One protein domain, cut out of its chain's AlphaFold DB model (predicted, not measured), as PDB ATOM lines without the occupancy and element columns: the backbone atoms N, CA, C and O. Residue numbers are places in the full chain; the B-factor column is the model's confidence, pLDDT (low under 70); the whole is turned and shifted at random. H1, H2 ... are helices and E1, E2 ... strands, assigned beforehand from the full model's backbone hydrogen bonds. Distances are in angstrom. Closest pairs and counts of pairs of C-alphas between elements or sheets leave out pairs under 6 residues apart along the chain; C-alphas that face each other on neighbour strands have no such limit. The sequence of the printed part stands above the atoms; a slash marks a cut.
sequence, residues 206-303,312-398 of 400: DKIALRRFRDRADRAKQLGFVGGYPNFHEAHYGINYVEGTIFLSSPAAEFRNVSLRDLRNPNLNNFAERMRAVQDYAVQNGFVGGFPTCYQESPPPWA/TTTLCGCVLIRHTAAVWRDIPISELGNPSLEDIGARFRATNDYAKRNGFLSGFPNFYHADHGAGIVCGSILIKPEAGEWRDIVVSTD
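What this domain is: This is residues 206 to 303 and 312 to 398 of the 400 residues of an uncharacterized protein of Pseudomonas sp. OV081 (UniProt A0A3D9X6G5). The domain is a three-bladed pinwheel: three small, strongly twisted sheets of three strands each spread outward round a common middle, with one helix in each gap between them. H1 sits between the sheets E1 E2 E9 and E3 E5 E4, H2 between E3 E5 E4 and E6 E8 E7, and H3 between E6 E8 E7 and E1 E2 E9; the three helices come together at their first residues. The printed part has 185 residues with three named helices and nine named strands, in the order H1 E1 E2 E3 H2 E4 E5 E6 H3 E7 E8 E9. Each sheet is antiparallel, with the strand orders E1 E2 E9, E3 E5 E4 and E6 E8 E7. The class is mixed, helices and strands, and the whole is compact, with a radius of gyration of the C-alphas of 16.0 A and spans of 51 by 47 by 30 A.

How they stand to each other: H1, residues 206 to 222, is on the sheet of E1, residues 227 to 237, E2, residues 240 to 248, and E9, residues 388 to 397; its closest C-alphas to E1 are those of Ala 220 and Gly 227, 5.0 A apart. E1 and E2 form a hairpin, with N 231 and O 244 within hydrogen-bond range at 2.9 A. The inner strand E2 has E9 as its other neighbour, with N 245 and O 391 at 2.8 A. H1 is also on the sheet of E3, residues 253 to 259, E5, residues 315 to 321, and E4, residues 289 to 297, at a height of 6.4 A over the sheet; the closest C-alphas of H1 and E4 are those of Arg 214 and Cys 294, 5.2 A apart. In this sheet N 256 and O 318 of the neighbours E3 and E5 are within hydrogen-bond range at 2.8 A, and N 319 and O 291 of the neighbours E5 and E4 are within hydrogen-bond range at 2.9 A. H2, residues 271 to 284, is on the opposite face from H1, over E5 and E4 at a height of 7.8 A. H2 is also on the sheet of E6, residues 326 to 332, E8, residues 376 to 383, and E7, residues 362 to 371; its closest C-alphas to E7 are those of Ala 272 and Phe 367, 5.7 A apart. N 329 and O 380 of E6 and E8 are 2.9 A apart, and N 381 and O 364 of the hairpin E7 and E8 are 2.9 A apart. H3, residues 344 to 357, is on the opposite face from H2, at a height of 7.8 A, and runs across the strands at 63 degrees to E7 on the local plane. H3 also stands up from the sheet E1 E2 E9, over E1, on the opposite face from H1; the C-alphas of Asn 231 and Phe 348, the closest of E1 and H3, are 5.6 A apart. H1 touches H2 with residues 206 to 210 alone, the same way at a steep tilt of 54 degrees; their closest C-alphas, of Asp 206 and Phe 271, are 5.0 A apart. H1 and H3 only just touch, only at their ends, with 3 pairs of C-alphas within 8 A, the closest being Ala 209 and Ile 344 at 7.5 A. E3, H2, E4 and E6, H3, E7 are split strand-helix-strand units, two strands running the same way with another between them, each with a right-handed crossover. In H1, H2 and H3 every O i to N i+4 pair is within hydrogen-bond range.

Where its parts are: H1 begins at C-alpha 206 (174.322, 187.775, 149.231) and is 24.6 A long from first to last C-alpha. E1 is 24.7 A long and bends by 78 degrees at residue 233; E2 is 24.0 A and E3 18.7 A. H2, 20.2 A long, begins at C-alpha 271 (179.262, 187.131, 148.857). E4, 21.9 A, bends by 66 degrees at residue 294; E5 and E6 are 18.6 A each. H3 is 20.2 A, E7 is 24.5 A and bends by 70 degrees at residue 367, and E8 is 22.1 A. E9, 26.3 A, ends at C-alpha 397 (163.856, 208.497, 146.438).

The domain as a whole: The two C-alphas farthest apart are those of Trp 302 and Ala 374, 54.1 A. Residues 304 to 311 are not printed, and C-alphas 303 and 312 stand 11.4 A apart across that cut, in the link from E4 to E5. The links from E3 to H2 and from E6 to H3 are long, 11 residues each; the other links that are printed whole are tight. The mean pLDDT of the printed part is 92.6, and residues 298 to 303 and 312 to 313 are under 70.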
ATOM      1  N   ASP A 206     173.278 187.783 150.255       89.88
ATOM      2  CA  ASP A 206     174.322 187.775 149.231       89.88
ATOM      3  C   ASP A 206     173.974 188.649 148.025       89.88
ATOM      4  O   ASP A 206     174.777 189.489 147.631       89.88
ATOM      5  N   LYS A 207     172.779 188.500 147.437       87.12
ATOM      6  CA  LYS A 207     172.373 189.280 146.257       87.12
ATOM      7  C   LYS A 207     172.310 190.771 146.560       87.12
ATOM      8  O   LYS A 207     172.753 191.575 145.737       87.12
ATOM      9  N   ILE A 208     171.794 191.133 147.734       88.12
ATOM     10  CA  ILE A 208     171.732 192.528 148.185       88.12
ATOM     11  C   ILE A 208     173.151 193.082 148.343       88.12
ATOM     12  O   ILE A 208     173.467 194.135 147.791       88.12
ATOM     13  N   ALA A 209     174.036 192.351 149.024       92.88
ATOM     14  CA  ALA A 209     175.418 192.768 149.232       92.88
ATOM     15  C   ALA A 209     176.197 192.900 147.913       92.88
ATOM     16  O   ALA A 209     176.864 193.909 147.690       92.88
ATOM     17  N   LEU A 210     176.060 191.927 147.008       92.31
ATOM     18  CA  LEU A 210     176.669 191.947 145.676       92.31
ATOM     19  C   LEU A 210     176.257 193.191 144.879       92.31
ATOM     20  O   LEU A 210     177.109 193.826 144.259       92.31
ATOM     21  N   ARG A 211     174.963 193.542 144.907       90.00
ATOM     22  CA  ARG A 211     174.430 194.735 144.238       90.00
ATOM     23  C   ARG A 211     175.006 196.007 144.853       90.00
ATOM     24  O   ARG A 211     175.632 196.786 144.145       90.00
ATOM     25  N   ARG A 212     174.911 196.159 146.178       92.81
ATOM     26  CA  ARG A 212     175.403 197.353 146.881       92.81
ATOM     27  C   ARG A 212     176.895 197.593 146.638       92.81
ATOM     28  O   ARG A 212     177.296 198.724 146.393       92.81
ATOM     29  N   PHE A 213     177.728 196.550 146.653       96.56
ATOM     30  CA  PHE A 213     179.159 196.690 146.350       96.56
ATOM     31  C   PHE A 213     179.427 197.158 144.917       96.56
ATOM     32  O   PHE A 213     180.324 197.977 144.709       96.56
ATOM     33  N   ARG A 214     178.642 196.681 143.943       93.38
ATOM     34  CA  ARG A 214     178.737 197.140 142.553       93.38
ATOM     35  C   ARG A 214     178.367 198.616 142.433       93.38
ATOM     36  O   ARG A 214     179.165 199.395 141.918       93.38
ATOM     37  N   ASP A 215     177.243 199.008 143.024       91.56
ATOM     38  CA  ASP A 215     176.773 200.395 143.009       91.56
ATOM     39  C   ASP A 215     177.801 201.344 143.658       91.56
ATOM     40  O   ASP A 215     178.009 202.473 143.204       91.56
ATOM     41  N   ARG A 216     178.500 200.901 144.719       96.00
ATOM     42  CA  ARG A 216     179.570 201.700 145.348       96.00
ATOM     43  C   ARG A 216     180.838 201.767 144.512       96.00
ATOM     44  O   ARG A 216     181.497 202.806 144.538       96.00
ATOM     45  N   ALA A 217     181.164 200.730 143.748       94.38
ATOM     46  CA  ALA A 217     182.266 200.785 142.797       94.38
ATOM     47  C   ALA A 217     181.996 201.811 141.681       94.38
ATOM     48  O   ALA A 217     182.877 202.618 141.376       94.38
ATOM     49  N   ASP A 218     180.772 201.863 141.147       90.44
ATOM     50  CA  ASP A 218     180.385 202.869 140.146       90.44
ATOM     51  C   ASP A 218     180.457 204.276 140.692       90.44
ATOM     52  O   ASP A 218     181.046 205.172 140.079       90.44
ATOM     53  N   ARG A 219     179.889 204.470 141.884       91.75
ATOM     54  CA  ARG A 219     179.887 205.783 142.510       91.75
ATOM     55  C   ARG A 219     181.303 206.244 142.837       91.75
ATOM     56  O   ARG A 219     181.617 207.412 142.628       91.75
ATOM     57  N   ALA A 220     182.170 205.334 143.282       94.69
ATOM     58  CA  ALA A 220     183.577 205.630 143.524       94.69
ATOM     59  C   ALA A 220     184.269 206.108 142.244       94.69
ATOM     60  O   ALA A 220     184.900 207.163 142.257       94.69
ATOM     61  N   LYS A 221     184.073 205.392 141.128       92.25
ATOM     62  CA  LYS A 221     184.626 205.760 139.820       92.25
ATOM     63  C   LYS A 221     184.153 207.142 139.365       92.25
ATOM     64  O   LYS A 221     184.979 207.955 138.958       92.25
ATOM     65  N   GLN A 222     182.854 207.431 139.467       91.12
ATOM     66  CA  GLN A 222     182.283 208.741 139.112       91.12
ATOM     67  C   GLN A 222     182.881 209.888 139.936       91.12
ATOM     68  O   GLN A 222     183.032 210.999 139.437       91.12
ATOM     69  N   LEU A 223     183.211 209.619 141.198       91.00
ATOM     70  CA  LEU A 223     183.752 210.599 142.136       91.00
ATOM     71  C   LEU A 223     185.294 210.653 142.145       91.00
ATOM     72  O   LEU A 223     185.860 211.413 142.925       91.00
ATOM     73  N   GLY A 224     185.977 209.873 141.298       94.38
ATOM     74  CA  GLY A 224     187.443 209.861 141.204       94.38
ATOM     75  C   GLY A 224     188.162 209.066 142.302       94.38
ATOM     76  O   GLY A 224     189.364 209.242 142.502       94.38
ATOM     77  N   PHE A 225     187.456 208.185 143.012       97.81
ATOM     78  CA  PHE A 225     188.032 207.267 143.996       97.81
ATOM     79  C   PHE A 225     188.420 205.929 143.361       97.81
ATOM     80  O   PHE A 225     187.885 205.528 142.329       97.81
ATOM     81  N   VAL A 226     189.330 205.199 144.012       96.56
ATOM     82  CA  VAL A 226     189.758 203.865 143.551       96.56
ATOM     83  C   VAL A 226     188.662 202.820 143.730       96.56
ATOM     84  O   VAL A 226     188.551 201.880 142.946       96.56
ATOM     85  N   GLY A 227     187.857 202.973 144.774       97.00
ATOM     86  CA  GLY A 227     186.755 202.079 145.073       97.00
ATOM     87  C   GLY A 227     185.988 202.546 146.296       97.00
ATOM     88  O   GLY A 227     186.426 203.443 147.019       97.00
ATOM     89  N   GLY A 228     184.842 201.923 146.532       97.44
ATOM     90  CA  GLY A 228     184.047 202.172 147.720       97.44
ATOM     91  C   GLY A 228     183.265 200.943 148.144       97.44
ATOM     92  O   GLY A 228     183.047 200.034 147.345       97.44
ATOM     93  N   TYR A 229     182.872 200.916 149.412       98.12
ATOM     94  CA  TYR A 229     182.071 199.840 149.982       98.12
ATOM     95  C   TYR A 229     180.983 200.400 150.910       98.12
ATOM     96  O   TYR A 229     181.195 201.431 151.560       98.12
ATOM     97  N   PRO A 230     179.809 199.749 150.974       97.56
ATOM     98  CA  PRO A 230     178.746 200.125 151.897       97.56
ATOM     99  C   PRO A 230     179.103 199.705 153.330       97.56
ATOM    100  O   PRO A 230     179.634 198.616 153.554       97.56
ATOM    101  N   ASN A 231     178.761 200.530 154.320       96.06
ATOM    102  CA  ASN A 231     178.812 200.132 155.733       96.06
ATOM    103  C   ASN A 231     177.482 199.529 156.231       96.06
ATOM    104  O   ASN A 231     177.392 199.132 157.391       96.06
ATOM    105  N   PHE A 232     176.473 199.446 155.352       94.12
ATOM    106  CA  PHE A 232     175.128 198.909 155.608       94.12
ATOM    107  C   PHE A 232     174.327 199.642 156.692       94.12
ATOM    108  O   PHE A 232     173.325 199.103 157.170       94.12
ATOM    109  N   HIS A 233     174.745 200.851 157.075       93.00
ATOM    110  CA  HIS A 233     173.885 201.786 157.790       93.00
ATOM    111  C   HIS A 233     173.006 202.526 156.798       93.00
ATOM    112  O   HIS A 233     173.456 202.905 155.716       93.00
ATOM    113  N   GLU A 234     171.753 202.709 157.182       91.25
ATOM    114  CA  GLU A 234     170.690 203.205 156.318       91.25
ATOM    115  C   GLU A 234     169.965 204.328 157.052       91.25
ATOM    116  O   GLU A 234     169.786 204.264 158.273       91.25
ATOM    117  N   ALA A 235     169.562 205.363 156.325       88.31
ATOM    118  CA  ALA A 235     168.818 206.481 156.882       88.31
ATOM    119  C   ALA A 235     167.818 207.030 155.863       88.31
ATOM    120  O   ALA A 235     167.964 206.839 154.658       88.31
ATOM    121  N   HIS A 236     166.814 207.748 156.363       88.81
ATOM    122  CA  HIS A 236     165.905 208.534 155.536       88.81
ATOM    123  C   HIS A 236     166.117 210.022 155.812       88.81
ATOM    124  O   HIS A 236     166.026 210.474 156.957       88.81
ATOM    125  N   TYR A 237     166.363 210.790 154.755       83.88
ATOM    126  CA  TYR A 237     166.436 212.247 154.781       83.88
ATOM    127  C   TYR A 237     165.321 212.816 153.904       83.88
ATOM    128  O   TYR A 237     165.482 213.018 152.697       83.88
ATOM    129  N   GLY A 238     164.161 213.050 154.522       88.50
ATOM    130  CA  GLY A 238     162.937 213.376 153.792       88.50
ATOM    131  C   GLY A 238     162.531 212.204 152.901       88.50
ATOM    132  O   GLY A 238     162.410 211.084 153.386       88.50
ATOM    133  N   ILE A 239     162.373 212.466 151.604       85.19
ATOM    134  CA  ILE A 239     162.049 211.447 150.595       85.19
ATOM    135  C   ILE A 239     163.251 210.587 150.185       85.19
ATOM    136  O   ILE A 239     163.086 209.608 149.474       85.19
ATOM    137  N   ASN A 240     164.475 210.937 150.586       84.25
ATOM    138  CA  ASN A 240     165.658 210.191 150.165       84.25
ATOM    139  C   ASN A 240     165.990 209.085 151.160       84.25
ATOM    140  O   ASN A 240     166.295 209.367 152.318       84.25
ATOM    141  N   TYR A 241     166.024 207.849 150.680       87.38
ATOM    142  CA  TYR A 241     166.656 206.730 151.358       87.38
ATOM    143  C   TYR A 241     168.143 206.703 150.990       87.38
ATOM    144  O   TYR A 241     168.516 206.654 149.811       87.38
ATOM    145  N   VAL A 242     169.000 206.780 152.004       89.62
ATOM    146  CA  VAL A 242     170.453 206.838 151.853       89.62
ATOM    147  C   VAL A 242     171.135 205.680 152.562       89.62
ATOM    148  O   VAL A 242     170.653 205.165 153.570       89.62
ATOM    149  N   GLU A 243     172.315 205.325 152.067       92.12
ATOM    150  CA  GLU A 243     173.196 204.356 152.703       92.12
ATOM    151  C   GLU A 243     174.600 204.919 152.912       92.12
ATOM    152  O   GLU A 243     175.195 205.543 152.021       92.12
ATOM    153  N   GLY A 244     175.168 204.607 154.074       95.44
ATOM    154  CA  GLY A 244     176.531 204.969 154.416       95.44
ATOM    155  C   GLY A 244     177.545 204.234 153.540       95.44
ATOM    156  O   GLY A 244     177.537 203.008 153.400       95.44
ATOM    157  N   THR A 245     178.464 204.995 152.956       97.94
ATOM    158  CA  THR A 245     179.486 204.494 152.035       97.94
ATOM    159  C   THR A 245     180.852 205.031 152.409       97.94
ATOM    160  O   THR A 245     180.996 206.197 152.770       97.94
ATOM    161  N   ILE A 246     181.870 204.184 152.283       98.50
ATOM    162  CA  ILE A 246     183.272 204.572 152.408       98.50
ATOM    163  C   ILE A 246     183.908 204.580 151.033       98.50
ATOM    164  O   ILE A 246     183.823 203.584 150.319       98.50
ATOM    165  N   PHE A 247     184.586 205.671 150.696       98.56
ATOM    166  CA  PHE A 247     185.377 205.798 149.479       98.56
ATOM    167  C   PHE A 247     186.864 205.823 149.810       98.56
ATOM    168  O   PHE A 247     187.287 206.518 150.732       98.56
ATOM    169  N   LEU A 248     187.658 205.057 149.061       98.50
ATOM    170  CA  LEU A 248     189.102 204.942 149.254       98.50
ATOM    171  C   LEU A 248     189.863 205.746 148.201       98.50
ATOM    172  O   LEU A 248     189.626 205.629 146.995       98.50
ATOM    173  N   SER A 249     190.806 206.552 148.678       98.00
ATOM    174  CA  SER A 249     191.686 207.364 147.838       98.00
ATOM    175  C   SER A 249     192.760 206.513 147.139       98.00
ATOM    176  O   SER A 249     193.069 205.398 147.571       98.00
ATOM    177  N   SER A 250     193.373 207.033 146.071       97.00
ATOM    178  CA  SER A 250     194.435 206.305 145.352       97.00
ATOM    179  C   SER A 250     195.727 206.054 146.142       97.00
ATOM    180  O   SER A 250     196.347 205.008 145.934       97.00
ATOM    181  N   PRO A 251     196.138 206.906 147.103       97.94
ATOM    182  CA  PRO A 251     197.241 206.555 147.992       97.94
ATOM    183  C   PRO A 251     196.909 205.372 148.913       97.94
ATOM    184  O   PRO A 251     197.814 204.652 149.330       97.94
ATOM    185  N   ALA A 252     195.630 205.159 149.230       98.38
ATOM    186  CA  ALA A 252     195.201 204.170 150.211       98.38
ATOM    187  C   ALA A 252     194.986 202.766 149.638       98.38
ATOM    188  O   ALA A 252     195.197 201.764 150.328       98.38
ATOM    189  N   ALA A 253     194.559 202.687 148.383       98.56
ATOM    190  CA  ALA A 253     194.197 201.440 147.735       98.56
ATOM    191  C   ALA A 253     194.515 201.478 146.240       98.56
ATOM    192  O   ALA A 253     194.793 202.526 145.665       98.56
ATOM    193  N   GLU A 254     194.438 200.324 145.594       98.25
ATOM    194  CA  GLU A 254     194.464 200.222 144.139       98.25
ATOM    195  C   GLU A 254     193.390 199.264 143.637       98.25
ATOM    196  O   GLU A 254     192.981 198.335 144.335       98.25
ATOM    197  N   PHE A 255     192.931 199.512 142.414       97.75
ATOM    198  CA  PHE A 255     192.003 198.642 141.713       97.75
ATOM    199  C   PHE A 255     192.792 197.662 140.843       97.75
ATOM    200  O   PHE A 255     193.717 198.067 140.135       97.75
ATOM    201  N   ARG A 256     192.411 196.384 140.861       96.69
ATOM    202  CA  ARG A 256     192.942 195.356 139.960       96.69
ATOM    203  C   ARG A 256     191.824 194.480 139.417       96.69
ATOM    204  O   ARG A 256     190.980 194.012 140.174       96.69
ATOM    205  N   ASN A 257     191.891 194.177 138.127       93.62
ATOM    206  CA  ASN A 257     191.164 193.051 137.557       93.62
ATOM    207  C   ASN A 257     191.959 191.772 137.834       93.62
ATOM    208  O   ASN A 257     193.109 191.654 137.415       93.62
ATOM    209  N   VAL A 258     191.356 190.836 138.564       93.06
ATOM    210  CA  VAL A 258     191.993 189.582 138.990       93.06
ATOM    211  C   VAL A 258     191.220 188.416 138.391       93.06
ATOM    212  O   VAL A 258     189.991 188.407 138.449       93.06
ATOM    213  N   SER A 259     191.907 187.434 137.805       91.06
ATOM    214  CA  SER A 259     191.221 186.266 137.246       91.06
ATOM    215  C   SER A 259     190.507 185.479 138.350       91.06
ATOM    216  O   SER A 259     191.005 185.384 139.475       91.06
ATOM    217  N   LEU A 260     189.349 184.880 138.048       87.88
ATOM    218  CA  LEU A 260     188.682 184.010 139.026       87.88
ATOM    219  C   LEU A 260     189.593 182.870 139.481       87.88
ATOM    220  O   LEU A 260     189.578 182.527 140.659       87.88
ATOM    221  N   ARG A 261     190.453 182.363 138.593       88.38
ATOM    222  CA  ARG A 261     191.455 181.350 138.926       88.38
ATOM    223  C   ARG A 261     192.414 181.818 140.020       88.38
ATOM    224  O   ARG A 261     192.654 181.063 140.961       88.38
ATOM    225  N   ASP A 262     192.932 183.042 139.931       93.31
ATOM    226  CA  ASP A 262     193.823 183.603 140.958       93.31
ATOM    227  C   ASP A 262     193.082 183.853 142.281       93.31
ATOM    228  O   ASP A 262     193.678 183.783 143.354       93.31
ATOM    229  N   LEU A 263     191.764 184.065 142.213       94.19
ATOM    230  CA  LEU A 263     190.869 184.102 143.373       94.19
ATOM    231  C   LEU A 263     190.425 182.705 143.852       94.19
ATOM    232  O   LEU A 263     189.616 182.614 144.769       94.19
ATOM    233  N   ARG A 264     190.946 181.615 143.271       93.62
ATOM    234  CA  ARG A 264     190.573 180.214 143.567       93.62
ATOM    235  C   ARG A 264     189.117 179.857 143.235       93.62
ATOM    236  O   ARG A 264     188.536 178.987 143.873       93.62
ATOM    237  N   ASN A 265     188.567 180.487 142.202       89.25
ATOM    238  CA  ASN A 265     187.237 180.247 141.638       89.25
ATOM    239  C   ASN A 265     186.108 180.291 142.684       89.25
ATOM    240  O   ASN A 265     185.365 179.316 142.813       89.25
ATOM    241  N   PRO A 266     185.955 181.406 143.427       91.50
ATOM    242  CA  PRO A 266     184.926 181.495 144.450       91.50
ATOM    243  C   PRO A 266     183.534 181.443 143.812       91.50
ATOM    244  O   PRO A 266     183.324 181.993 142.724       91.50
ATOM    245  N   ASN A 267     182.557 180.853 144.503       86.88
ATOM    246  CA  ASN A 267     181.163 180.901 144.069       86.88
ATOM    247  C   ASN A 267     180.696 182.360 143.942       86.88
ATOM    248  O   ASN A 267     180.603 183.104 144.918       86.88
ATOM    249  N   LEU A 268     180.354 182.765 142.718       87.06
ATOM    250  CA  LEU A 268     180.017 184.151 142.392       87.06
ATOM    251  C   LEU A 268     178.726 184.651 143.054       87.06
ATOM    252  O   LEU A 268     178.541 185.864 143.170       87.06
ATOM    253  N   ASN A 269     177.871 183.734 143.509       85.19
ATOM    254  CA  ASN A 269     176.639 184.034 144.233       85.19
ATOM    255  C   ASN A 269     176.813 184.006 145.760       85.19
ATOM    256  O   ASN A 269     175.863 184.329 146.464       85.19
ATOM    257  N   ASN A 270     177.990 183.623 146.268       89.88
ATOM    258  CA  ASN A 270     178.309 183.625 147.693       89.88
ATOM    259  C   ASN A 270     179.188 184.839 148.011       89.88
ATOM    260  O   ASN A 270     180.389 184.865 147.732       89.88
ATOM    261  N   PHE A 271     178.586 185.872 148.586       95.06
ATOM    262  CA  PHE A 271     179.262 187.131 148.857       95.06
ATOM    263  C   PHE A 271     180.423 186.950 149.848       95.06
ATOM    264  O   PHE A 271     181.527 187.448 149.612       95.06
ATOM    265  N   ALA A 272     180.204 186.190 150.924       95.25
ATOM    266  CA  ALA A 272     181.217 185.940 151.947       95.25
ATOM    267  C   ALA A 272     182.435 185.183 151.389       95.25
ATOM    268  O   ALA A 272     183.577 185.491 151.733       95.25
ATOM    269  N   GLU A 273     182.211 184.212 150.503       94.69
ATOM    270  CA  GLU A 273     183.280 183.472 149.828       94.69
ATOM    271  C   GLU A 273     184.126 184.379 148.932       94.69
ATOM    272  O   GLU A 273     185.352 184.297 148.961       94.69
ATOM    273  N   ARG A 274     183.499 185.316 148.212       96.19
ATOM    274  CA  ARG A 274     184.226 186.299 147.398       96.19
ATOM    275  C   ARG A 274     185.039 187.275 148.241       96.19
ATOM    276  O   ARG A 274     186.169 187.585 147.872       96.19
ATOM    277  N   MET A 275     184.498 187.741 149.367       98.25
ATOM    278  CA  MET A 275     185.249 188.572 150.317       98.25
ATOM    279  C   MET A 275     186.500 187.844 150.818       98.25
ATOM    280  O   MET A 275     187.592 188.410 150.764       98.25
ATOM    281  N   ARG A 276     186.368 186.573 151.227       98.31
ATOM    282  CA  ARG A 276     187.504 185.739 151.655       98.31
ATOM    283  C   ARG A 276     188.523 185.526 150.538       98.31
ATOM    284  O   ARG A 276     189.714 185.701 150.764       98.31
ATOM    285  N   ALA A 277     188.065 185.224 149.325       97.94
ATOM    286  CA  ALA A 277     188.941 185.028 148.174       97.94
ATOM    287  C   ALA A 277     189.768 186.281 147.843       97.94
ATOM    288  O   ALA A 277     190.978 186.190 147.626       97.94
ATOM    289  N   VAL A 278     189.144 187.466 147.851       98.56
ATOM    290  CA  VAL A 278     189.872 188.726 147.633       98.56
ATOM    291  C   VAL A 278     190.797 189.044 148.807       98.56
ATOM    292  O   VAL A 278     191.906 189.522 148.576       98.56
ATOM    293  N   GLN A 279     190.400 188.745 150.046       98.56
ATOM    294  CA  GLN A 279     191.274 188.889 151.211       98.56
ATOM    295  C   GLN A 279     192.538 188.027 151.078       98.56
ATOM    296  O   GLN A 279     193.642 188.540 151.264       98.56
ATOM    297  N   ASP A 280     192.396 186.747 150.732       98.50
ATOM    298  CA  ASP A 280     193.522 185.826 150.552       98.50
ATOM    299  C   ASP A 280     194.467 186.309 149.454       98.50
ATOM    300  O   ASP A 280     195.686 186.341 149.644       98.50
ATOM    301  N   TYR A 281     193.902 186.711 148.312       98.50
ATOM    302  CA  TYR A 281     194.666 187.259 147.199       98.50
ATOM    303  C   TYR A 281     195.407 188.538 147.605       98.50
ATOM    304  O   TYR A 281     196.596 188.675 147.319       98.50
ATOM    305  N   ALA A 282     194.740 189.463 148.301       98.62
ATOM    306  CA  ALA A 282     195.340 190.708 148.767       98.62
ATOM    307  C   ALA A 282     196.555 190.439 149.670       98.62
ATOM    308  O   ALA A 282     197.639 190.965 149.411       98.62
ATOM    309  N   VAL A 283     196.409 189.559 150.666       98.31
ATOM    310  CA  VAL A 283     197.497 189.196 151.589       98.31
ATOM    311  C   VAL A 283     198.666 188.547 150.849       98.31
ATOM    312  O   VAL A 283     199.814 188.937 151.056       98.31
ATOM    313  N   GLN A 284     198.391 187.612 149.934       98.44
ATOM    314  CA  GLN A 284     199.427 186.968 149.112       98.44
ATOM    315  C   GLN A 284     200.203 187.963 148.236       98.44
ATOM    316  O   GLN A 284     201.341 187.693 147.863       98.44
ATOM    317  N   ASN A 285     199.611 189.119 147.934       98.31
ATOM    318  CA  ASN A 285     200.197 190.167 147.102       98.31
ATOM    319  C   ASN A 285     200.716 191.375 147.908       98.31
ATOM    320  O   ASN A 285     200.968 192.429 147.324       98.31
ATOM    321  N   GLY A 286     200.898 191.242 149.228       98.12
ATOM    322  CA  GLY A 286     201.510 192.282 150.069       98.12
ATOM    323  C   GLY A 286     200.582 193.444 150.439       98.12
ATOM    324  O   GLY A 286     201.051 194.550 150.714       98.12
ATOM    325  N   PHE A 287     199.270 193.212 150.422       98.69
ATOM    326  CA  PHE A 287     198.252 194.144 150.905       98.69
ATOM    327  C   PHE A 287     197.713 193.687 152.264       98.69
ATOM    328  O   PHE A 287     197.748 192.504 152.598       98.69
ATOM    329  N   VAL A 288     197.159 194.613 153.054       98.50
ATOM    330  CA  VAL A 288     196.574 194.258 154.363       98.50
ATOM    331  C   VAL A 288     195.221 193.555 154.220       98.50
ATOM    332  O   VAL A 288     194.821 192.763 155.072       98.50
ATOM    333  N   GLY A 289     194.521 193.825 153.121       98.44
ATOM    334  CA  GLY A 289     193.252 193.201 152.781       98.44
ATOM    335  C   GLY A 289     192.665 193.785 151.507       98.44
ATOM    336  O   GLY A 289     193.290 194.615 150.843       98.44
ATOM    337  N   GLY A 290     191.458 193.360 151.164       98.31
ATOM    338  CA  GLY A 290     190.761 193.848 149.984       98.31
ATOM    339  C   GLY A 290     189.308 193.405 149.944       98.31
ATOM    340  O   GLY A 290     188.858 192.635 150.790       98.31
ATOM    341  N   PHE A 291     188.574 193.906 148.957       98.62
ATOM    342  CA  PHE A 291     187.184 193.526 148.718       98.62
ATOM    343  C   PHE A 291     186.858 193.504 147.215       98.62
ATOM    344  O   PHE A 291     187.474 194.234 146.429       98.62
ATOM    345  N   PRO A 292     185.906 192.661 146.776       97.88
ATOM    346  CA  PRO A 292     185.460 192.630 145.393       97.88
ATOM    347  C   PRO A 292     184.570 193.840 145.092       97.88
ATOM    348  O   PRO A 292     183.653 194.157 145.841       97.88
ATOM    349  N   THR A 293     184.747 194.445 143.923       94.94
ATOM    350  CA  THR A 293     183.796 195.432 143.367       94.94
ATOM    351  C   THR A 293     182.508 194.794 142.853       94.94
ATOM    352  O   THR A 293     181.579 195.478 142.454       94.94
ATOM    353  N   CYS A 294     182.455 193.463 142.807       90.00
ATOM    354  CA  CYS A 294     181.345 192.709 142.233       90.00
ATOM    355  C   CYS A 294     181.115 192.914 140.726       90.00
ATOM    356  O   CYS A 294     180.140 192.381 140.184       90.00
ATOM    357  N   TYR A 295     182.060 193.563 140.044       84.19
ATOM    358  CA  TYR A 295     182.192 193.544 138.595       84.19
ATOM    359  C   TYR A 295     182.805 192.250 138.087       84.19
ATOM    360  O   TYR A 295     183.707 191.687 138.714       84.19
ATOM    361  N   GLN A 296     182.291 191.803 136.945       79.25
ATOM    362  CA  GLN A 296     182.840 190.705 136.168       79.25
ATOM    363  C   GLN A 296     182.993 191.183 134.734       79.25
ATOM    364  O   GLN A 296     182.045 191.714 134.159       79.25
ATOM    365  N   GLU A 297     184.179 191.006 134.177       70.25
ATOM    366  CA  GLU A 297     184.461 191.316 132.783       70.25
ATOM    367  C   GLU A 297     184.870 190.020 132.085       70.25
ATOM    368  O   GLU A 297     185.737 189.285 132.568       70.25
ATOM    369  N   SER A 298     184.221 189.717 130.959       63.44
ATOM    370  CA  SER A 298     184.784 188.772 130.000       63.44
ATOM    371  C   SER A 298     185.893 189.503 129.245       63.44
ATOM    372  O   SER A 298     185.666 190.629 128.801       63.44
ATOM    373  N   PRO A 299     187.079 188.903 129.080       59.50
ATOM    374  CA  PRO A 299     188.165 189.559 128.388       59.50
ATOM    375  C   PRO A 299     187.735 189.792 126.936       59.50
ATOM    376  O   PRO A 299     186.908 189.039 126.401       59.50
ATOM    377  N   PRO A 300     188.265 190.835 126.285       57.88
ATOM    378  CA  PRO A 300     187.853 191.168 124.935       57.88
ATOM    379  C   PRO A 300     188.102 189.981 123.987       57.88
ATOM    380  O   PRO A 300     189.046 189.217 124.204       57.88
ATOM    381  N   PRO A 301     187.307 189.819 122.909       58.56
ATOM    382  CA  PRO A 301     187.360 188.633 122.047       58.56
ATOM    383  C   PRO A 301     188.753 188.300 121.497       58.56
ATOM    384  O   PRO A 301     189.072 187.136 121.285       58.56
ATOM    385  N   TRP A 302     189.602 189.312 121.296       61.97
ATOM    386  CA  TRP A 302     190.974 189.160 120.801       61.97
ATOM    387  C   TRP A 302     191.977 188.666 121.860       61.97
ATOM    388  O   TRP A 302     193.067 188.232 121.501       61.97
ATOM    389  N   ALA A 303     191.625 188.724 123.147       57.12
ATOM    390  CA  ALA A 303     192.417 188.208 124.266       57.12
ATOM    391  C   ALA A 303     191.970 186.798 124.708       57.12
ATOM    392  O   ALA A 303     192.518 186.243 125.660       57.12
ATOM    393  N   THR A 312     188.664 180.302 132.750       53.91
ATOM    394  CA  THR A 312     189.958 181.022 132.773       53.91
ATOM    395  C   THR A 312     189.895 182.484 132.348       53.91
ATOM    396  O   THR A 312     190.886 183.197 132.488       53.91
ATOM    397  N   THR A 313     188.756 182.950 131.843       64.88
ATOM    398  CA  THR A 313     188.665 184.260 131.189       64.88
ATOM    399  C   THR A 313     187.983 185.322 132.049       64.88
ATOM    400  O   THR A 313     188.327 186.493 131.932       64.88
ATOM    401  N   THR A 314     187.083 184.956 132.963       80.44
ATOM    402  CA  THR A 314     186.364 185.941 133.784       80.44
ATOM    403  C   THR A 314     187.302 186.666 134.751       80.44
ATOM    404  O   THR A 314     187.933 186.055 135.620       80.44
ATOM    405  N   LEU A 315     187.353 187.990 134.626       86.75
ATOM    406  CA  LEU A 315     188.059 188.883 135.537       86.75
ATOM    407  C   LEU A 315     187.085 189.434 136.577       86.75
ATOM    408  O   LEU A 315     185.975 189.838 136.243       86.75
ATOM    409  N   CYS A 316     187.508 189.481 137.834       90.50
ATOM    410  CA  CYS A 316     186.799 190.119 138.931       90.50
ATOM    411  C   CYS A 316     187.527 191.406 139.326       90.50
ATOM    412  O   CYS A 316     188.699 191.369 139.712       90.50
ATOM    413  N   GLY A 317     186.825 192.537 139.286       95.19
ATOM    414  CA  GLY A 317     187.368 193.796 139.789       95.19
ATOM    415  C   GLY A 317     187.535 193.735 141.309       95.19
ATOM    416  O   GLY A 317     186.574 193.442 142.028       95.19
ATOM    417  N   CYS A 318     188.730 194.023 141.805       98.12
ATOM    418  CA  CYS A 318     189.106 193.953 143.214       98.12
ATOM    419  C   CYS A 318     189.731 195.275 143.659       98.12
ATOM    420  O   CYS A 318     190.528 195.863 142.932       98.12
ATOM    421  N   VAL A 319     189.412 195.711 144.875       98.62
ATOM    422  CA  VAL A 319     190.084 196.832 145.539       98.62
ATOM    423  C   VAL A 319     191.021 196.257 146.592       98.62
ATOM    424  O   VAL A 319     190.578 195.535 147.486       98.62
ATOM    425  N   LEU A 320     192.311 196.563 146.476       98.81
ATOM    426  CA  LEU A 320     193.371 196.068 147.354       98.81
ATOM    427  C   LEU A 320     193.905 197.218 148.209       98.81
ATOM    428  O   LEU A 320     194.275 198.270 147.687       98.81
ATOM    429  N   ILE A 321     193.934 197.031 149.525       98.75
ATOM    430  CA  ILE A 321     194.178 198.095 150.503       98.75
ATOM    431  C   ILE A 321     195.612 198.008 151.017       98.75
ATOM    432  O   ILE A 321     196.074 196.955 151.462       98.75
ATOM    433  N   ARG A 322     196.342 199.122 150.973       98.69
ATOM    434  CA  ARG A 322     197.745 199.167 151.402       98.69
ATOM    435  C   ARG A 322     197.858 199.080 152.927       98.69
ATOM    436  O   ARG A 322     197.012 199.597 153.654       98.69
ATOM    437  N   HIS A 323     198.959 198.517 153.428       98.12
ATOM    438  CA  HIS A 323     199.258 198.466 154.871       98.12
ATOM    439  C   HIS A 323     199.332 199.847 155.541       98.12
ATOM    440  O   HIS A 323     199.100 199.984 156.742       98.12
ATOM    441  N   THR A 324     199.645 200.895 154.780       98.06
ATOM    442  CA  THR A 324     199.641 202.269 155.287       98.06
ATOM    443  C   THR A 324     198.232 202.773 155.589       98.06
ATOM    444  O   THR A 324     198.093 203.603 156.480       98.06
ATOM    445  N   ALA A 325     197.201 202.238 154.931       98.50
ATOM    446  CA  ALA A 325     195.833 202.754 154.947       98.50
ATOM    447  C   ALA A 325     194.870 202.009 155.879       98.50
ATOM    448  O   ALA A 325     193.808 202.531 156.218       98.50
ATOM    449  N   ALA A 326     195.212 200.792 156.297       98.69
ATOM    450  CA  ALA A 326     194.352 199.988 157.154       98.69
ATOM    451  C   ALA A 326     195.154 199.024 158.030       98.69
ATOM    452  O   ALA A 326     196.352 198.819 157.830       98.69
ATOM    453  N   VAL A 327     194.479 198.431 159.009       98.62
ATOM    454  CA  VAL A 327     195.010 197.344 159.836       98.62
ATOM    455  C   VAL A 327     194.043 196.169 159.818       98.62
ATOM    456  O   VAL A 327     192.829 196.360 159.806       98.62
ATOM    457  N   TRP A 328     194.581 194.956 159.829       98.44
ATOM    458  CA  TRP A 328     193.795 193.751 160.065       98.44
ATOM    459  C   TRP A 328     193.764 193.438 161.563       98.44
ATOM    460  O   TRP A 328     194.773 193.620 162.251       98.44
ATOM    461  N   ARG A 329     192.611 192.990 162.067       98.25
ATOM    462  CA  ARG A 329     192.441 192.509 163.442       98.25
ATOM    463  C   ARG A 329     191.473 191.336 163.500       98.25
ATOM    464  O   ARG A 329     190.441 191.355 162.829       98.25
ATOM    465  N   ASP A 330     191.766 190.405 164.395       97.62
ATOM    466  CA  ASP A 330     190.765 189.511 164.961       97.62
ATOM    467  C   ASP A 330     190.045 190.234 166.096       97.62
ATOM    468  O   ASP A 330     190.670 190.687 167.056       97.62
ATOM    469  N   ILE A 331     188.728 190.379 165.962       97.88
ATOM    470  CA  ILE A 331     187.890 191.058 166.953       97.88
ATOM    471  C   ILE A 331     186.937 190.027 167.554       97.88
ATOM    472  O   ILE A 331     186.219 189.375 166.788       97.88
ATOM    473  N   PRO A 332     186.883 189.866 168.888       97.38
ATOM    474  CA  PRO A 332     185.893 189.004 169.524       97.38
ATOM    475  C   PRO A 332     184.474 189.360 169.077       97.38
ATOM    476  O   PRO A 332     184.087 190.530 169.068       97.38
ATOM    477  N   ILE A 333     183.671 188.355 168.725       94.25
ATOM    478  CA  ILE A 333     182.297 188.570 168.250       94.25
ATOM    479  C   ILE A 333     181.440 189.294 169.302       94.25
ATOM    480  O   ILE A 333     180.545 190.064 168.959       94.25
ATOM    481  N   SER A 334     181.776 189.128 170.584       93.94
ATOM    482  CA  SER A 334     181.175 189.842 171.711       93.94
ATOM    483  C   SER A 334     181.458 191.347 171.696       93.94
ATOM    484  O   SER A 334     180.558 192.130 171.995       93.94
ATOM    485  N   GLU A 335     182.651 191.781 171.279       96.62
ATOM    486  CA  GLU A 335     182.990 193.207 171.117       96.62
ATOM    487  C   GLU A 335     182.261 193.849 169.925       96.62
ATOM    488  O   GLU A 335     181.991 195.058 169.917       96.62
ATOM    489  N   LEU A 336     181.889 193.025 168.942       95.19
ATOM    490  CA  LEU A 336     181.042 193.396 167.808       95.19
ATOM    491  C   LEU A 336     179.540 193.411 168.159       95.19
ATOM    492  O   LEU A 336     178.730 193.779 167.316       95.19
ATOM    493  N   GLY A 337     179.146 193.040 169.381       94.88
ATOM    494  CA  GLY A 337     177.735 192.980 169.784       94.88
ATOM    495  C   GLY A 337     177.020 191.687 169.378       94.88
ATOM    496  O   GLY A 337     175.797 191.670 169.289       94.88
ATOM    497  N   ASN A 338     177.771 190.605 169.155       91.56
ATOM    498  CA  ASN A 338     177.283 189.277 168.776       91.56
ATOM    499  C   ASN A 338     176.400 189.245 167.508       91.56
ATOM    500  O   ASN A 338     175.334 188.624 167.537       91.56
ATOM    501  N   PRO A 339     176.800 189.882 166.386       93.50
ATOM    502  CA  PRO A 339     176.062 189.735 165.136       93.50
ATOM    503  C   PRO A 339     176.053 188.264 164.700       93.50
ATOM    504  O   PRO A 339     177.041 187.550 164.885       93.50
ATOM    505  N   SER A 340     174.958 187.809 164.085       91.56
ATOM    506  CA  SER A 340     174.915 186.474 163.473       91.56
ATOM    507  C   SER A 340     176.033 186.334 162.434       91.56
ATOM    508  O   SER A 340     176.256 187.241 161.631       91.56
ATOM    509  N   LEU A 341     176.725 185.190 162.423       86.12
ATOM    510  CA  LEU A 341     177.797 184.925 161.456       86.12
ATOM    511  C   LEU A 341     177.291 184.856 160.008       86.12
ATOM    512  O   LEU A 341     178.056 185.170 159.091       86.12
ATOM    513  N   GLU A 342     176.012 184.512 159.843       86.75
ATOM    514  CA  GLU A 342     175.306 184.419 158.562       86.75
ATOM    515  C   GLU A 342     174.667 185.750 158.132       86.75
ATOM    516  O   GLU A 342     174.202 185.864 157.002       86.75
ATOM    517  N   ASP A 343     174.632 186.762 159.011       90.56
ATOM    518  CA  ASP A 343     174.050 188.066 158.684       90.56
ATOM    519  C   ASP A 343     175.120 189.027 158.155       90.56
ATOM    520  O   ASP A 343     175.859 189.666 158.911       90.56
ATOM    521  N   ILE A 344     175.203 189.136 156.831       94.81
ATOM    522  CA  ILE A 344     176.163 189.992 156.130       94.81
ATOM    523  C   ILE A 344     176.013 191.442 156.596       94.81
ATOM    524  O   ILE A 344     176.992 192.055 157.025       94.81
ATOM    525  N   GLY A 345     174.797 191.989 156.553       93.25
ATOM    526  CA  GLY A 345     174.551 193.394 156.874       93.25
ATOM    527  C   GLY A 345     174.871 193.718 158.332       93.25
ATOM    528  O   GLY A 345     175.530 194.722 158.615       93.25
ATOM    529  N   ALA A 346     174.464 192.849 159.262       91.44
ATOM    530  CA  ALA A 346     174.761 193.017 160.681       91.44
ATOM    531  C   ALA A 346     176.266 192.975 160.956       91.44
ATOM    532  O   ALA A 346     176.755 193.790 161.736       91.44
ATOM    533  N   ARG A 347     177.021 192.092 160.289       97.12
ATOM    534  CA  ARG A 347     178.481 192.041 160.440       97.12
ATOM    535  C   ARG A 347     179.168 193.303 159.924       97.12
ATOM    536  O   ARG A 347     180.070 193.794 160.595       97.12
ATOM    537  N   PHE A 348     178.746 193.855 158.785       98.44
ATOM    538  CA  PHE A 348     179.293 195.127 158.292       98.44
ATOM    539  C   PHE A 348     179.032 196.280 159.256       98.44
ATOM    540  O   PHE A 348     179.982 196.966 159.637       98.44
ATOM    541  N   ARG A 349     177.778 196.456 159.695       98.00
ATOM    542  CA  ARG A 349     177.422 197.502 160.665       98.00
ATOM    543  C   ARG A 349     178.221 197.354 161.956       98.00
ATOM    544  O   ARG A 349     178.862 198.306 162.390       98.00
ATOM    545  N   ALA A 350     178.270 196.145 162.513       97.81
ATOM    546  CA  ALA A 350     178.989 195.858 163.747       97.81
ATOM    547  C   ALA A 350     180.497 196.150 163.649       97.81
ATOM    548  O   ALA A 350     181.066 196.791 164.537       97.81
ATOM    549  N   THR A 351     181.155 195.723 162.564       98.69
ATOM    550  CA  THR A 351     182.578 196.020 162.347       98.69
ATOM    551  C   THR A 351     182.814 197.517 162.135       98.69
ATOM    552  O   THR A 351     183.773 198.058 162.687       98.69
ATOM    553  N   ASN A 352     181.940 198.210 161.398       98.56
ATOM    554  CA  ASN A 352     182.010 199.662 161.232       98.56
ATOM    555  C   ASN A 352     181.886 200.393 162.580       98.56
ATOM    556  O   ASN A 352     182.691 201.274 162.882       98.56
ATOM    557  N   ASP A 353     180.928 200.001 163.418       98.31
ATOM    558  CA  ASP A 353     180.672 200.643 164.712       98.31
ATOM    559  C   ASP A 353     181.807 200.387 165.702       98.31
ATOM    560  O   ASP A 353     182.209 201.274 166.460       98.31
ATOM    561  N   TYR A 354     182.384 199.184 165.676       98.62
ATOM    562  CA  TYR A 354     183.631 198.910 166.376       98.62
ATOM    563  C   TYR A 354     184.761 199.823 165.889       98.62
ATOM    564  O   TYR A 354     185.441 200.442 166.710       98.62
ATOM    565  N   ALA A 355     184.957 199.936 164.573       98.62
ATOM    566  CA  ALA A 355     186.028 200.736 163.990       98.62
ATOM    567  C   ALA A 355     185.919 202.208 164.418       98.62
ATOM    568  O   ALA A 355     186.885 202.771 164.936       98.62
ATOM    569  N   LYS A 356     184.722 202.798 164.299       98.06
ATOM    570  CA  LYS A 356     184.437 204.173 164.729       98.06
ATOM    571  C   LYS A 356     184.742 204.391 166.211       98.06
ATOM    572  O   LYS A 356     185.445 205.339 166.551       98.06
ATOM    573  N   ARG A 357     184.285 203.488 167.090       98.38
ATOM    574  CA  ARG A 357     184.566 203.553 168.540       98.38
ATOM    575  C   ARG A 357     186.059 203.462 168.872       98.38
ATOM    576  O   ARG A 357     186.471 203.935 169.924       98.38
ATOM    577  N   ASN A 358     186.861 202.891 167.976       98.44
ATOM    578  CA  ASN A 358     188.305 202.719 168.132       98.44
ATOM    579  C   ASN A 358     189.139 203.722 167.309       98.44
ATOM    580  O   ASN A 358     190.328 203.494 167.096       98.44
ATOM    581  N   GLY A 359     188.543 204.828 166.848       98.19
ATOM    582  CA  GLY A 359     189.265 205.923 166.183       98.19
ATOM    583  C   GLY A 359     189.621 205.676 164.713       98.19
ATOM    584  O   GLY A 359     190.429 206.408 164.144       98.19
ATOM    585  N   PHE A 360     189.030 204.662 164.084       98.69
ATOM    586  CA  PHE A 360     189.175 204.397 162.654       98.69
ATOM    587  C   PHE A 360     188.092 205.127 161.843       98.69
ATOM    588  O   PHE A 360     187.027 205.468 162.361       98.69
ATOM    589  N   LEU A 361     188.340 205.337 160.545       98.25
ATOM    590  CA  LEU A 361     187.346 205.891 159.621       98.25
ATOM    591  C   LEU A 361     186.121 204.982 159.524       98.25
ATOM    592  O   LEU A 361     184.992 205.468 159.531       98.25
ATOM    593  N   SER A 362     186.367 203.683 159.370       98.50
ATOM    594  CA  SER A 362     185.381 202.622 159.167       98.50
ATOM    595  C   SER A 362     186.079 201.262 159.266       98.50
ATOM    596  O   SER A 362     187.306 201.195 159.358       98.50
ATOM    597  N   GLY A 363     185.323 200.173 159.221       98.44
ATOM    598  CA  GLY A 363     185.856 198.832 159.051       98.44
ATOM    599  C   GLY A 363     184.854 197.906 158.376       98.44
ATOM    600  O   GLY A 363     183.659 198.192 158.341       98.44
ATOM    601  N   PHE A 364     185.347 196.788 157.851       98.69
ATOM    602  CA  PHE A 364     184.514 195.742 157.267       98.69
ATOM    603  C   PHE A 364     185.024 194.337 157.621       98.69
ATOM    604  O   PHE A 364     186.232 194.145 157.807       98.69
ATOM    605  N   PRO A 365     184.127 193.339 157.722       98.56
ATOM    606  CA  PRO A 365     184.516 191.955 157.954       98.56
ATOM    607  C   PRO A 365     185.161 191.355 156.699       98.56
ATOM    608  O   PRO A 365     184.654 191.516 155.590       98.56
ATOM    609  N   ASN A 366     186.231 190.577 156.866       97.88
ATOM    610  CA  ASN A 366     186.790 189.756 155.781       97.88
ATOM    611  C   ASN A 366     186.111 188.371 155.670       97.88
ATOM    612  O   ASN A 366     186.515 187.536 154.868       97.88
ATOM    613  N   PHE A 367     185.085 188.132 156.495       97.38
ATOM    614  CA  PHE A 367     184.297 186.900 156.599       97.38
ATOM    615  C   PHE A 367     185.035 185.640 157.066       97.38
ATOM    616  O   PHE A 367     184.412 184.574 157.114       97.38
ATOM    617  N   TYR A 368     186.285 185.752 157.512       96.81
ATOM    618  CA  TYR A 368     186.904 184.731 158.353       96.81
ATOM    619  C   TYR A 368     186.419 184.851 159.799       96.81
ATOM    620  O   TYR A 368     186.115 185.944 160.288       96.81
ATOM    621  N   HIS A 369     186.320 183.710 160.467       94.06
ATOM    622  CA  HIS A 369     186.130 183.613 161.906       94.06
ATOM    623  C   HIS A 369     186.809 182.342 162.417       94.06
ATOM    624  O   HIS A 369     186.979 181.381 161.666       94.06
ATOM    625  N   ALA A 370     187.202 182.348 163.683       90.56
ATOM    626  CA  ALA A 370     187.824 181.211 164.345       90.56
ATOM    627  C   ALA A 370     187.394 181.164 165.811       90.56
ATOM    628  O   ALA A 370     187.090 182.199 166.398       90.56
ATOM    629  N   ASP A 371     187.389 179.971 166.401       92.19
ATOM    630  CA  ASP A 371     187.273 179.783 167.846       92.19
ATOM    631  C   ASP A 371     188.554 179.113 168.350       92.19
ATOM    632  O   ASP A 371     188.864 177.976 167.992       92.19
ATOM    633  N   HIS A 372     189.324 179.846 169.151       86.31
ATOM    634  CA  HIS A 372     190.580 179.374 169.740       86.31
ATOM    635  C   HIS A 372     190.403 178.876 171.187       86.31
ATOM    636  O   HIS A 372     191.381 178.765 171.924       86.31
ATOM    637  N   GLY A 373     189.166 178.601 171.615       79.69
ATOM    638  CA  GLY A 373     188.829 178.152 172.969       79.69
ATOM    639  C   GLY A 373     188.497 179.281 173.951       79.69
ATOM    640  O   GLY A 373     188.179 179.006 175.105       79.69
ATOM    641  N   ALA A 374     188.542 180.540 173.502       85.75
ATOM    642  CA  ALA A 374     188.160 181.732 174.270       85.75
ATOM    643  C   ALA A 374     186.940 182.461 173.667       85.75
ATOM    644  O   ALA A 374     186.653 183.602 174.033       85.75
ATOM    645  N   GLY A 375     186.227 181.804 172.747       90.00
ATOM    646  CA  GLY A 375     185.117 182.372 171.994       90.00
ATOM    647  C   GLY A 375     185.500 182.735 170.560       90.00
ATOM    648  O   GLY A 375     186.669 182.732 170.169       90.00
ATOM    649  N   ILE A 376     184.473 183.042 169.768       92.56
ATOM    650  CA  ILE A 376     184.613 183.315 168.339       92.56
ATOM    651  C   ILE A 376     185.224 184.703 168.128       92.56
ATOM    652  O   ILE A 376     184.707 185.704 168.631       92.56
ATOM    653  N   VAL A 377     186.275 184.774 167.318       95.44
ATOM    654  CA  VAL A 377     186.829 186.016 166.770       95.44
ATOM    655  C   VAL A 377     186.486 186.142 165.291       95.44
ATOM    656  O   VAL A 377     186.355 185.144 164.584       95.44
ATOM    657  N   CYS A 378     186.316 187.374 164.818       97.19
ATOM    658  CA  CYS A 378     185.993 187.706 163.436       97.19
ATOM    659  C   CYS A 378     187.111 188.543 162.812       97.19
ATOM    660  O   CYS A 378     187.414 189.641 163.290       97.19
ATOM    661  N   GLY A 379     187.646 188.068 161.687       98.12
ATOM    662  CA  GLY A 379     188.635 188.805 160.915       98.12
ATOM    663  C   GLY A 379     188.031 190.084 160.332       98.12
ATOM    664  O   GLY A 379     186.980 190.068 159.682       98.12
ATOM    665  N   SER A 380     188.692 191.211 160.580       98.62
ATOM    666  CA  SER A 380     188.192 192.544 160.239       98.62
ATOM    667  C   SER A 380     189.304 193.435 159.696       98.62
ATOM    668  O   SER A 380     190.428 193.418 160.197       98.62
ATOM    669  N   ILE A 381     188.982 194.240 158.685       98.81
ATOM    670  CA  ILE A 381     189.861 195.278 158.141       98.81
ATOM    671  C   ILE A 381     189.368 196.633 158.644       98.81
ATOM    672  O   ILE A 381     188.214 196.989 158.420       98.81
ATOM    673  N   LEU A 382     190.231 197.383 159.328       98.81
ATOM    674  CA  LEU A 382     189.926 198.690 159.916       98.81
ATOM    675  C   LEU A 382     190.670 199.789 159.154       98.81
ATOM    676  O   LEU A 382     191.901 199.801 159.111       98.81
ATOM    677  N   ILE A 383     189.921 200.705 158.548       98.75
ATOM    678  CA  ILE A 383     190.415 201.770 157.672       98.75
ATOM    679  C   ILE A 383     190.820 202.986 158.496       98.75
ATOM    680  O   ILE A 383     190.038 203.482 159.307       98.75
ATOM    681  N   LYS A 384     192.029 203.501 158.285       98.69
ATOM    682  CA  LYS A 384     192.510 204.692 158.992       98.69
ATOM    683  C   LYS A 384     191.803 205.969 158.504       98.69
ATOM    684  O   LYS A 384     191.395 206.009 157.343       98.69
ATOM    685  N   PRO A 385     191.663 207.006 159.353       98.25
ATOM    686  CA  PRO A 385     191.030 208.283 158.997       98.25
ATOM    687  C   PRO A 385     191.507 208.891 157.673       98.25
ATOM    688  O   PRO A 385     190.693 209.323 156.870       98.25
ATOM    689  N   GLU A 386     192.813 208.875 157.420       97.50
ATOM    690  CA  GLU A 386     193.456 209.488 156.255       97.50
ATOM    691  C   GLU A 386     193.319 208.688 154.948       97.50
ATOM    692  O   GLU A 386     193.694 209.171 153.882       97.50
ATOM    693  N   ALA A 387     192.810 207.455 155.005       97.94
ATOM    694  CA  ALA A 387     192.754 206.571 153.842       97.94
ATOM    695  C   ALA A 387     191.612 206.911 152.868       97.94
ATOM    696  O   ALA A 387     191.626 206.500 151.701       97.94
ATOM    697  N   GLY A 388     190.610 207.651 153.328       97.31
ATOM    698  CA  GLY A 388     189.409 207.899 152.555       97.31
ATOM    699  C   GLY A 388     188.425 208.793 153.281       97.31
ATOM    700  O   GLY A 388     188.778 209.531 154.194       97.31
ATOM    701  N   GLU A 389     187.168 208.690 152.885       97.94
ATOM    702  CA  GLU A 389     186.091 209.474 153.472       97.94
ATOM    703  C   GLU A 389     184.784 208.689 153.500       97.94
ATOM    704  O   GLU A 389     184.604 207.696 152.791       97.94
ATOM    705  N   TRP A 390     183.873 209.147 154.351       97.75
ATOM    706  CA  TRP A 390     182.523 208.618 154.458       97.75
ATOM    707  C   TRP A 390     181.535 209.581 153.804       97.75
ATOM    708  O   TRP A 390     181.664 210.796 153.958       97.75
ATOM    709  N   ARG A 391     180.540 209.034 153.104       96.75
ATOM    710  CA  ARG A 391     179.403 209.785 152.567       96.75
ATOM    711  C   ARG A 391     178.120 208.978 152.680       96.75
ATOM    712  O   ARG A 391     178.139 207.760 152.496       96.75
ATOM    713  N   ASP A 392     177.013 209.684 152.853       94.00
ATOM    714  CA  ASP A 392     175.688 209.148 152.564       94.00
ATOM    715  C   ASP A 392     175.419 209.212 151.060       94.00
ATOM    716  O   ASP A 392     175.607 210.249 150.416       94.00
ATOM    717  N   ILE A 393     174.998 208.086 150.489       89.75
ATOM    718  CA  ILE A 393     174.655 207.963 149.072       89.75
ATOM    719  C   ILE A 393     173.170 207.656 148.955       89.75
ATOM    720  O   ILE A 393     172.707 206.673 149.525       89.75
ATOM    721  N   VAL A 394     172.439 208.480 148.200       85.31
ATOM    722  CA  VAL A 394     171.031 208.225 147.860       85.31
ATOM    723  C   VAL A 394     170.940 206.928 147.063       85.31
ATOM    724  O   VAL A 394     171.626 206.769 146.053       85.31
ATOM    725  N   VAL A 395     170.113 206.006 147.546       81.00
ATOM    726  CA  VAL A 395     169.863 204.695 146.930       81.00
ATOM    727  C   VAL A 395     168.488 204.655 146.285       81.00
ATOM    728  O   VAL A 395     168.338 204.095 145.203       81.00
ATOM    729  N   SER A 396     167.505 205.294 146.909       81.44
ATOM    730  CA  SER A 396     166.197 205.521 146.310       81.44
ATOM    731  C   SER A 396     165.597 206.816 146.829       81.44
ATOM    732  O   SER A 396     165.952 207.312 147.899       81.44
ATOM    733  N   THR A 397     164.673 207.357 146.050       77.00
ATOM    734  CA  THR A 397     163.856 208.497 146.438       77.00
ATOM    735  C   THR A 397     162.410 208.030 146.431       77.00
ATOM    736  O   THR A 397     161.922 207.565 145.402       77.00
ATOM    737  N   ASP A 398     161.753 208.101 147.583       70.69
ATOM    738  CA  ASP A 398     160.344 207.767 147.719       70.69
ATOM    739  C   ASP A 398     159.518 208.773 146.905       70.69
ATOM    740  O   ASP A 398     159.748 209.982 147.013       70.69
TER     741      ASP A 398